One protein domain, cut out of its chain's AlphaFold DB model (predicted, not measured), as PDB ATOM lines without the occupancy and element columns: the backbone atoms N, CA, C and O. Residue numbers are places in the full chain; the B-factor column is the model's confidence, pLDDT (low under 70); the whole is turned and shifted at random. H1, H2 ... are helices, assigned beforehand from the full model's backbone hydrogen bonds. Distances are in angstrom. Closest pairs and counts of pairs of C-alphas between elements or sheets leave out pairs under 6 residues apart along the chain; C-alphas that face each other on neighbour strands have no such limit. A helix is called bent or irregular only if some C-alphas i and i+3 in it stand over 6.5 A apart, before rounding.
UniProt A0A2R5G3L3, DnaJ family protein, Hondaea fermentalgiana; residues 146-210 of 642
ATOM      1  N   GLY A 146     -35.887  -0.734  14.105       79.44
ATOM      2  CA  GLY A 146     -35.175  -0.521  15.367       79.44
ATOM      3  C   GLY A 146     -34.582   0.886  15.488       79.44
ATOM      4  O   GLY A 146     -34.711   1.524  16.533       79.44
ATOM      5  N   PHE A 147     -33.999   1.416  14.409       80.50
ATOM      6  CA  PHE A 147     -33.455   2.774  14.363       80.50
ATOM      7  C   PHE A 147     -34.544   3.853  14.504       80.50
ATOM      8  O   PHE A 147     -34.390   4.790  15.287       80.50
ATOM      9  N   LEU A 148     -35.677   3.702  13.815       75.75
ATOM     10  CA  LEU A 148     -36.824   4.607  13.934       75.75
ATOM     11  C   LEU A 148     -37.441   4.565  15.338       75.75
ATOM     12  O   LEU A 148     -37.740   5.616  15.909       75.75
ATOM     13  N   PHE A 149     -37.564   3.375  15.932       81.44
ATOM     14  CA  PHE A 149     -37.997   3.213  17.320       81.44
ATOM     15  C   PHE A 149     -37.028   3.889  18.305       81.44
ATOM     16  O   PHE A 149     -37.461   4.587  19.222       81.44
ATOM     17  N   PHE A 150     -35.717   3.759  18.084       82.88
ATOM     18  CA  PHE A 150     -34.681   4.415  18.885       82.88
ATOM     19  C   PHE A 150     -34.743   5.950  18.792       82.88
ATOM     20  O   PHE A 150     -34.728   6.627  19.824       82.88
ATOM     21  N   LEU A 151     -34.901   6.512  17.587       80.44
ATOM     22  CA  LEU A 151     -35.104   7.955  17.405       80.44
ATOM     23  C   LEU A 151     -36.384   8.443  18.101       80.44
ATOM     24  O   LEU A 151     -36.352   9.462  18.796       80.44
ATOM     25  N   ALA A 152     -37.489   7.701  17.984       79.75
ATOM     26  CA  ALA A 152     -38.741   8.020  18.666       79.75
ATOM     27  C   ALA A 152     -38.591   7.985  20.200       79.75
ATOM     28  O   ALA A 152     -39.085   8.883  20.889       79.75
ATOM     29  N   ALA A 153     -37.860   7.004  20.741       81.25
ATOM     30  CA  ALA A 153     -37.571   6.892  22.168       81.25
ATOM     31  C   ALA A 153     -36.718   8.066  22.687       81.25
ATOM     32  O   ALA A 153     -37.047   8.650  23.723       81.25
ATOM     33  N   ILE A 154     -35.676   8.477  21.954       82.12
ATOM     34  CA  ILE A 154     -34.863   9.655  22.307       82.12
ATOM     35  C   ILE A 154     -35.706  10.934  22.263       82.12
ATOM     36  O   ILE A 154     -35.694  11.698  23.231       82.12
ATOM     37  N   SER A 155     -36.489  11.151  21.202       84.94
ATOM     38  CA  SER A 155     -37.401  12.298  21.108       84.94
ATOM     39  C   SER A 155     -38.419  12.326  22.254       84.94
ATOM     40  O   SER A 155     -38.692  13.389  22.817       84.94
ATOM     41  N   PHE A 156     -38.945  11.167  22.666       85.44
ATOM     42  CA  PHE A 156     -39.842  11.066  23.817       85.44
ATOM     43  C   PHE A 156     -39.144  11.419  25.140       85.44
ATOM     44  O   PHE A 156     -39.719  12.148  25.954       85.44
ATOM     45  N   LEU A 157     -37.907  10.956  25.353       85.19
ATOM     46  CA  LEU A 157     -37.114  11.262  26.549       85.19
ATOM     47  C   LEU A 157     -36.726  12.746  26.625       85.19
ATOM     48  O   LEU A 157     -36.931  13.357  27.676       85.19
ATOM     49  N   GLN A 158     -36.276  13.349  25.520       84.75
ATOM     50  CA  GLN A 158     -36.023  14.795  25.418       84.75
ATOM     51  C   GLN A 158     -37.292  15.592  25.755       84.75
ATOM     52  O   GLN A 158     -37.286  16.455  26.634       84.75
ATOM     53  N   ARG A 159     -38.438  15.225  25.164       83.12
ATOM     54  CA  ARG A 159     -39.736  15.857  25.457       83.12
ATOM     55  C   ARG A 159     -40.211  15.621  26.897       83.12
ATOM     56  O   ARG A 159     -40.971  16.426  27.440       83.12
ATOM     57  N   ALA A 160     -39.825  14.518  27.536       82.50
ATOM     58  CA  ALA A 160     -40.103  14.268  28.949       82.50
ATOM     59  C   ALA A 160     -39.206  15.113  29.873       82.50
ATOM     60  O   ALA A 160     -39.677  15.554  30.921       82.50
ATOM     61  N   GLN A 161     -37.954  15.378  29.486       84.56
ATOM     62  CA  GLN A 161     -37.051  16.296  30.188       84.56
ATOM     63  C   GLN A 161     -37.548  17.744  30.088       84.56
ATOM     64  O   GLN A 161     -37.850  18.328  31.128       84.56
ATOM     65  N   TRP A 162     -37.801  18.262  28.881       82.56
ATOM     66  CA  TRP A 162     -38.303  19.633  28.687       82.56
ATOM     67  C   TRP A 162     -39.634  19.886  29.405       82.56
ATOM     68  O   TRP A 162     -39.817  20.931  30.025       82.56
ATOM     69  N   ARG A 163     -40.559  18.911  29.416       81.38
ATOM     70  CA  ARG A 163     -41.803  19.023  30.201       81.38
ATOM     71  C   ARG A 163     -41.546  19.101  31.708       81.38
ATOM     72  O   ARG A 163     -42.237  19.852  32.390       81.38
ATOM     73  N   ARG A 164     -40.561  18.367  32.240       83.19
ATOM     74  CA  ARG A 164     -40.165  18.453  33.659       83.19
ATOM     75  C   ARG A 164     -39.474  19.777  33.974       83.19
ATOM     76  O   ARG A 164     -39.688  20.309  35.055       83.19
ATOM     77  N   GLU A 165     -38.660  20.306  33.070       82.38
ATOM     78  CA  GLU A 165     -37.970  21.592  33.231       82.38
ATOM     79  C   GLU A 165     -38.943  22.768  33.171       82.38
ATOM     80  O   GLU A 165     -38.971  23.564  34.106       82.38
ATOM     81  N   ARG A 166     -39.827  22.804  32.167       81.25
ATOM     82  CA  ARG A 166     -40.909  23.792  32.077       81.25
ATOM     83  C   ARG A 166     -41.821  23.736  33.305       81.25
ATOM     84  O   ARG A 166     -42.085  24.775  33.892       81.25
ATOM     85  N   ALA A 167     -42.221  22.542  33.755       81.81
ATOM     86  CA  ALA A 167     -43.016  22.389  34.976       81.81
ATOM     87  C   ALA A 167     -42.270  22.852  36.241       81.81
ATOM     88  O   ALA A 167     -42.885  23.444  37.119       81.81
ATOM     89  N   ARG A 168     -40.950  22.628  36.350       82.69
ATOM     90  CA  ARG A 168     -40.144  23.168  37.462       82.69
ATOM     91  C   ARG A 168     -40.109  24.692  37.424       82.69
ATOM     92  O   ARG A 168     -40.356  25.302  38.460       82.69
ATOM     93  N   ALA A 169     -39.848  25.280  36.255       80.19
ATOM     94  CA  ALA A 169     -39.802  26.725  36.060       80.19
ATOM     95  C   ALA A 169     -41.139  27.381  36.440       80.19
ATOM     96  O   ALA A 169     -41.152  28.251  37.310       80.19
ATOM     97  N   THR A 170     -42.264  26.894  35.904       80.62
ATOM     98  CA  THR A 170     -43.594  27.441  36.223       80.62
ATOM     99  C   THR A 170     -44.065  27.126  37.647       80.62
ATOM    100  O   THR A 170     -44.858  27.869  38.212       80.62
ATOM    101  N   SER A 171     -43.561  26.057  38.275       80.31
ATOM    102  CA  SER A 171     -43.840  25.761  39.691       80.31
ATOM    103  C   SER A 171     -42.991  26.559  40.687       80.31
ATOM    104  O   SER A 171     -43.265  26.490  41.889       80.31
ATOM    105  N   SER A 172     -41.956  27.265  40.219       87.81
ATOM    106  CA  SER A 172     -41.031  28.002  41.084       87.81
ATOM    107  C   SER A 172     -41.709  29.212  41.722       87.81
ATOM    108  O   SER A 172     -42.561  29.855  41.112       87.81
ATOM    109  N   ASP A 173     -41.333  29.529  42.958       87.81
ATOM    110  CA  ASP A 173     -41.973  30.624  43.695       87.81
ATOM    111  C   ASP A 173     -41.666  31.982  43.043       87.81
ATOM    112  O   ASP A 173     -42.582  32.759  42.811       87.81
ATOM    113  N   PHE A 174     -40.438  32.172  42.542       86.88
ATOM    114  CA  PHE A 174     -40.052  33.317  41.704       86.88
ATOM    115  C   PHE A 174     -40.978  33.538  40.493       86.88
ATOM    116  O   PHE A 174     -41.320  34.674  40.171       86.88
ATOM    117  N   PHE A 175     -41.398  32.464  39.816       87.50
ATOM    118  CA  PHE A 175     -42.304  32.566  38.671       87.50
ATOM    119  C   PHE A 175     -43.722  32.975  39.095       87.50
ATOM    120  O   PHE A 175     -44.337  33.817  38.441       87.50
ATOM    121  N   LYS A 176     -44.223  32.435  40.214       86.81
ATOM    122  CA  LYS A 176     -45.517  32.837  40.792       86.81
ATOM    123  C   LYS A 176     -45.491  34.298  41.234       86.81
ATOM    124  O   LYS A 176     -46.430  35.028  40.941       86.81
ATOM    125  N   ASP A 177     -44.406  34.737  41.864       88.88
ATOM    126  CA  ASP A 177     -44.225  36.123  42.299       88.88
ATOM    127  C   ASP A 177     -44.220  37.086  41.099       88.88
ATOM    128  O   ASP A 177     -44.879  38.126  41.137       88.88
ATOM    129  N   GLN A 178     -43.554  36.722  39.991       87.12
ATOM    130  CA  GLN A 178     -43.619  37.494  38.743       87.12
ATOM    131  C   GLN A 178     -45.019  37.507  38.118       87.12
ATOM    132  O   GLN A 178     -45.461  38.563  37.669       87.12
ATOM    133  N   MET A 179     -45.729  36.377  38.113       87.62
ATOM    134  CA  MET A 179     -47.102  36.288  37.602       87.62
ATOM    135  C   MET A 179     -48.065  37.164  38.421       87.62
ATOM    136  O   MET A 179     -48.834  37.932  37.849       87.62
ATOM    137  N   ILE A 180     -47.972  37.132  39.755       88.00
ATOM    138  CA  ILE A 180     -48.758  37.991  40.658       88.00
ATOM    139  C   ILE A 180     -48.421  39.475  40.424       88.00
ATOM    140  O   ILE A 180     -49.320  40.317  40.370       88.00
ATOM    141  N   ALA A 181     -47.142  39.806  40.224       89.56
ATOM    142  CA  ALA A 181     -46.701  41.165  39.902       89.56
ATOM    143  C   ALA A 181     -47.123  41.644  38.496       89.56
ATOM    144  O   ALA A 181     -47.243  42.848  38.276       89.56
ATOM    145  N   ALA A 182     -47.341  40.736  37.541       86.56
ATOM    146  CA  ALA A 182     -47.904  41.052  36.229       86.56
ATOM    147  C   ALA A 182     -49.429  41.249  36.307       86.56
ATOM    148  O   ALA A 182     -49.946  42.239  35.787       86.56
ATOM    149  N   GLY A 183     -50.131  40.381  37.042       90.19
ATOM    150  CA  GLY A 183     -51.567  40.506  37.300       90.19
ATOM    151  C   GLY A 183     -51.933  41.805  38.028       90.19
ATOM    152  O   GLY A 183     -52.910  42.457  37.669       90.19
ATOM    153  N   SER A 184     -51.100  42.271  38.968       90.25
ATOM    154  CA  SER A 184     -51.296  43.575  39.631       90.25
ATOM    155  C   SER A 184     -51.132  44.788  38.702       90.25
ATOM    156  O   SER A 184     -51.553  45.889  39.053       90.25
ATOM    157  N   ARG A 185     -50.568  44.593  37.500       91.25
ATOM    158  CA  ARG A 185     -50.472  45.594  36.423       91.25
ATOM    159  C   ARG A 185     -51.580  45.445  35.370       91.25
ATOM    160  O   ARG A 185     -51.534  46.134  34.357       91.25
ATOM    161  N   GLY A 186     -52.552  44.557  35.592       90.81
ATOM    162  CA  GLY A 186     -53.662  44.300  34.668       90.81
ATOM    163  C   GLY A 186     -53.315  43.408  33.471       90.81
ATOM    164  O   GLY A 186     -54.094  43.357  32.524       90.81
ATOM    165  N   VAL A 187     -52.170  42.715  33.488       90.81
ATOM    166  CA  VAL A 187     -51.801  41.747  32.439       90.81
ATOM    167  C   VAL A 187     -52.520  40.421  32.700       90.81
ATOM    168  O   VAL A 187     -52.531  39.949  33.838       90.81
ATOM    169  N   SER A 188     -53.113  39.816  31.666       90.94
ATOM    170  CA  SER A 188     -53.771  38.509  31.793       90.94
ATOM    171  C   SER A 188     -52.753  37.376  31.998       90.94
ATOM    172  O   SER A 188     -51.583  37.497  31.622       90.94
ATOM    173  N   GLU A 189     -53.187  36.257  32.587       87.62
ATOM    174  CA  GLU A 189     -52.319  35.084  32.772       87.62
ATOM    175  C   GLU A 189     -51.832  34.534  31.422       87.62
ATOM    176  O   GLU A 189     -50.647  34.233  31.275       87.62
ATOM    177  N   ASP A 190     -52.706  34.494  30.411       87.38
ATOM    178  CA  ASP A 190     -52.377  34.020  29.063       87.38
ATOM    179  C   ASP A 190     -51.377  34.940  28.343       87.38
ATOM    180  O   ASP A 190     -50.417  34.451  27.742       87.38
ATOM    181  N   ASP A 191     -51.533  36.266  28.448       89.38
ATOM    182  CA  ASP A 191     -50.590  37.231  27.861       89.38
ATOM    183  C   ASP A 191     -49.218  37.163  28.544       89.38
ATOM    184  O   ASP A 191     -48.181  37.194  27.874       89.38
ATOM    185  N   PHE A 192     -49.193  37.008  29.873       90.06
ATOM    186  CA  PHE A 192     -47.957  36.793  30.628       90.06
ATOM    187  C   PHE A 192     -47.279  35.475  30.229       90.06
ATOM    188  O   PHE A 192     -46.078  35.454  29.951       90.06
ATOM    189  N   MET A 193     -48.040  34.380  30.138       85.62
ATOM    190  CA  MET A 193     -47.546  33.076  29.691       85.62
ATOM    191  C   MET A 193     -46.998  33.129  28.262       85.62
ATOM    192  O   MET A 193     -45.967  32.515  27.980       85.62
ATOM    193  N   LYS A 194     -47.651  33.873  27.364       87.38
ATOM    194  CA  LYS A 194     -47.205  34.078  25.984       87.38
ATOM    195  C   LYS A 194     -45.893  34.863  25.932       87.38
ATOM    196  O   LYS A 194     -44.917  34.356  25.380       87.38
ATOM    197  N   ALA A 195     -45.826  36.024  26.585       86.00
ATOM    198  CA  ALA A 195     -44.612  36.841  26.656       86.00
ATOM    199  C   ALA A 195     -43.433  36.085  27.303       86.00
ATOM    200  O   ALA A 195     -42.292  36.190  26.851       86.00
ATOM    201  N   PHE A 196     -43.698  35.257  28.319       85.69
ATOM    202  CA  PHE A 196     -42.690  34.398  28.940       85.69
ATOM    203  C   PHE A 196     -42.113  33.358  27.964       85.69
ATOM    204  O   PHE A 196     -40.905  33.117  27.977       85.69
ATOM    205  N   LEU A 197     -42.948  32.751  27.113       83.50
ATOM    206  CA  LEU A 197     -42.518  31.773  26.105       83.50
ATOM    207  C   LEU A 197     -41.797  32.421  24.916       83.50
ATOM    208  O   LEU A 197     -40.880  31.810  24.370       83.50
ATOM    209  N   GLU A 198     -42.173  33.644  24.543       85.44
ATOM    210  CA  GLU A 198     -41.465  34.446  23.536       85.44
ATOM    211  C   GLU A 198     -40.067  34.855  24.031       85.44
ATOM    212  O   GLU A 198     -39.090  34.733  23.293       85.44
ATOM    213  N   ALA A 199     -39.939  35.246  25.306       84.06
ATOM    214  CA  ALA A 199     -38.650  35.555  25.930       84.06
ATOM    215  C   ALA A 199     -37.768  34.315  26.191       84.06
ATOM    216  O   ALA A 199     -36.548  34.439  26.280       84.06
ATOM    217  N   ASN A 200     -38.363  33.122  26.321       82.44
ATOM    218  CA  ASN A 200     -37.664  31.876  26.650       82.44
ATOM    219  C   ASN A 200     -37.973  30.773  25.615       82.44
ATOM    220  O   ASN A 200     -38.692  29.814  25.928       82.44
ATOM    221  N   PRO A 201     -37.395  30.845  24.398       78.25
ATOM    222  CA  PRO A 201     -37.685  29.908  23.307       78.25
ATOM    223  C   PRO A 201     -37.284  28.451  23.599       78.25
ATOM    224  O   PRO A 201     -37.674  27.531  22.884       78.25
ATOM    225  N   GLU A 202     -36.537  28.187  24.672       77.44
ATOM    226  CA  GLU A 202     -36.267  26.820  25.132       77.44
ATOM    227  C   GLU A 202     -37.528  26.112  25.650       77.44
ATOM    228  O   GLU A 202     -37.663  24.898  25.495       77.44
ATOM    229  N   PHE A 203     -38.489  26.863  26.203       76.75
ATOM    230  CA  PHE A 203     -39.750  26.324  26.720       76.75
ATOM    231  C   PHE A 203     -40.862  26.235  25.666       76.75
ATOM    232  O   PHE A 203     -41.874  25.573  25.926       76.75
ATOM    233  N   SER A 204     -40.697  26.860  24.494       74.75
ATOM    234  CA  SER A 204     -41.632  26.767  23.362       74.75
ATOM    235  C   SER A 204     -41.333  25.603  22.404       74.75
ATOM    236  O   SER A 204     -42.169  25.302  21.551       74.75
ATOM    237  N   ARG A 205     -40.201  24.896  22.578       79.62
ATOM    238  CA  ARG A 205     -39.797  23.742  21.752       79.62
ATOM    239  C   ARG A 205     -40.889  22.670  21.652       79.62
ATOM    240  O   ARG A 205     -41.443  22.193  22.648       79.62
ATOM    241  N   SER A 206     -41.163  22.266  20.419       78.06
ATOM    242  CA  SER A 206     -42.214  21.338  20.009       78.06
ATOM    243  C   SER A 206     -41.679  19.913  19.777       78.06
ATOM    244  O   SER A 206     -40.501  19.620  19.987       78.06
ATOM    245  N   TRP A 207     -42.535  18.994  19.309       70.81
ATOM    246  CA  TRP A 207     -42.077  17.683  18.811       70.81
ATOM    247  C   TRP A 207     -41.099  17.813  17.636       70.81
ATOM    248  O   TRP A 207     -40.161  17.020  17.550       70.81
ATOM    249  N   ALA A 208     -41.306  18.795  16.751       74.62
ATOM    250  CA  ALA A 208     -40.490  18.981  15.555       74.62
ATOM    251  C   ALA A 208     -39.027  19.301  15.901       74.62
ATOM    252  O   ALA A 208     -38.127  18.913  15.158       74.62
ATOM    253  N   ASP A 209     -38.796  19.944  17.045       80.25
ATOM    254  CA  ASP A 209     -37.484  20.428  17.494       80.25
ATOM    255  C   ASP A 209     -36.662  19.354  18.230       80.25
ATOM    256  O   ASP A 209     -35.539  19.605  18.662       80.25
ATOM    257  N   THR A 210     -37.211  18.144  18.380       84.88
ATOM    258  CA  THR A 210     -36.475  16.991  18.921       84.88
ATOM    259  C   THR A 210     -35.488  16.426  17.899       84.88
ATOM    260  O   THR A 210     -35.738  16.457  16.693       84.88
TER     261      THR A 210
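What this domain is: This is residues 146 to 210 of the 642 residues of the protein "DnaJ family protein" of Hondaea fermentalgiana (UniProt A0A2R5G3L3). The model is a long, narrow, open U: one long helix, H1, makes one arm, the short helix H2 turns the corner at its far end, and the chain then folds back through a second short helix, H3, and a loose tail, residues 200 to 210. H2 and H3 pack on each other at the closed end of the U, while H1 touches no helix and the ground between it and H3 is left open. The printed part has 65 residues with three named helices, in the order H1, H2, H3, and no named strand; its class is all helix. The whole is loose, with a radius of gyration of the C-alphas of 15.3 A, and it spans 53 by 20 by 13 A along its three main axes, with H1 giving most of the length.

How they stand to each other: Begin with H1, residues 146 to 171, the longest helix. Go on past Ser 172, and you come to H2, residues 173 to 183. H1 and H2 are close but not clearly touching, with 2 pairs of C-alphas within 8 A; look at the closest pair, the C-alphas of Ala 169 and Phe 175, which are 6.9 A apart. Their centres are 26.8 A apart. Their lines stand at a steep tilt of 67 degrees, only just short of about perpendicular, and they run the same way. Farther along the chain you reach H3, residues 189 to 199. H2 and H3 touch, with 4 pairs of C-alphas within 8 A; the closest are the C-alphas of Ala 182 and Phe 192, 7.0 A apart. The centres of these two helices are 12.0 A apart. They stand at a steep tilt of 62 degrees and run opposite ways. H1 and H3 are apart: no C-alpha of the one comes within 8 A of the other. Look next at the backbone O and N atoms: in H1, H2 and H3 the O of every residue i is within hydrogen-bond range of the N of residue i+4, for each such pair inside the helix.

Where its parts are: Find C-alpha 146, of Gly 146, at (-35.175, -0.521, 15.367); from there H1 runs for 26 residues to C-alpha 171, of Ser 171, at (-43.840, 25.761, 39.691), which is 36.8 A away. Over that run y and z both rise. H2 holds 11 residues, Asp 173 to Gly 183, and measures 15.2 A from first to last C-alpha; along it y goes on rising while z now falls. H3 also holds 11 residues, Glu 189 to Ala 199, and measures 15.3 A from first to last C-alpha. Look for its end at C-alpha 199, at (-38.650, 35.555, 25.930). None of the three helices is bent or irregular. After H3, residues 200 to 210 belong to no named element; their last C-alpha, of Thr 210, stands at (-36.475, 16.991, 18.921).

The domain as a whole: The outline is a rod. The two C-alphas farthest apart are those of Gly 146, where H1 begins, and Arg 185, in the link between H2 and H3, at 53.0 A. Compare the first and last printed C-alphas, those of Gly 146 and Thr 210: they are 17.9 A apart. The printed part runs from 146 to 210 without a cut. The link from H1 to H2, with 1 residue, and the link from H2 to H3, with 5 residues, are both tight. In the B-factor column you will find the model's confidence: the mean pLDDT of the printed part is 83.8, and no printed residue is under 70. The mean pLDDT is 82 in H1, 88 in H2 and 87 in H3.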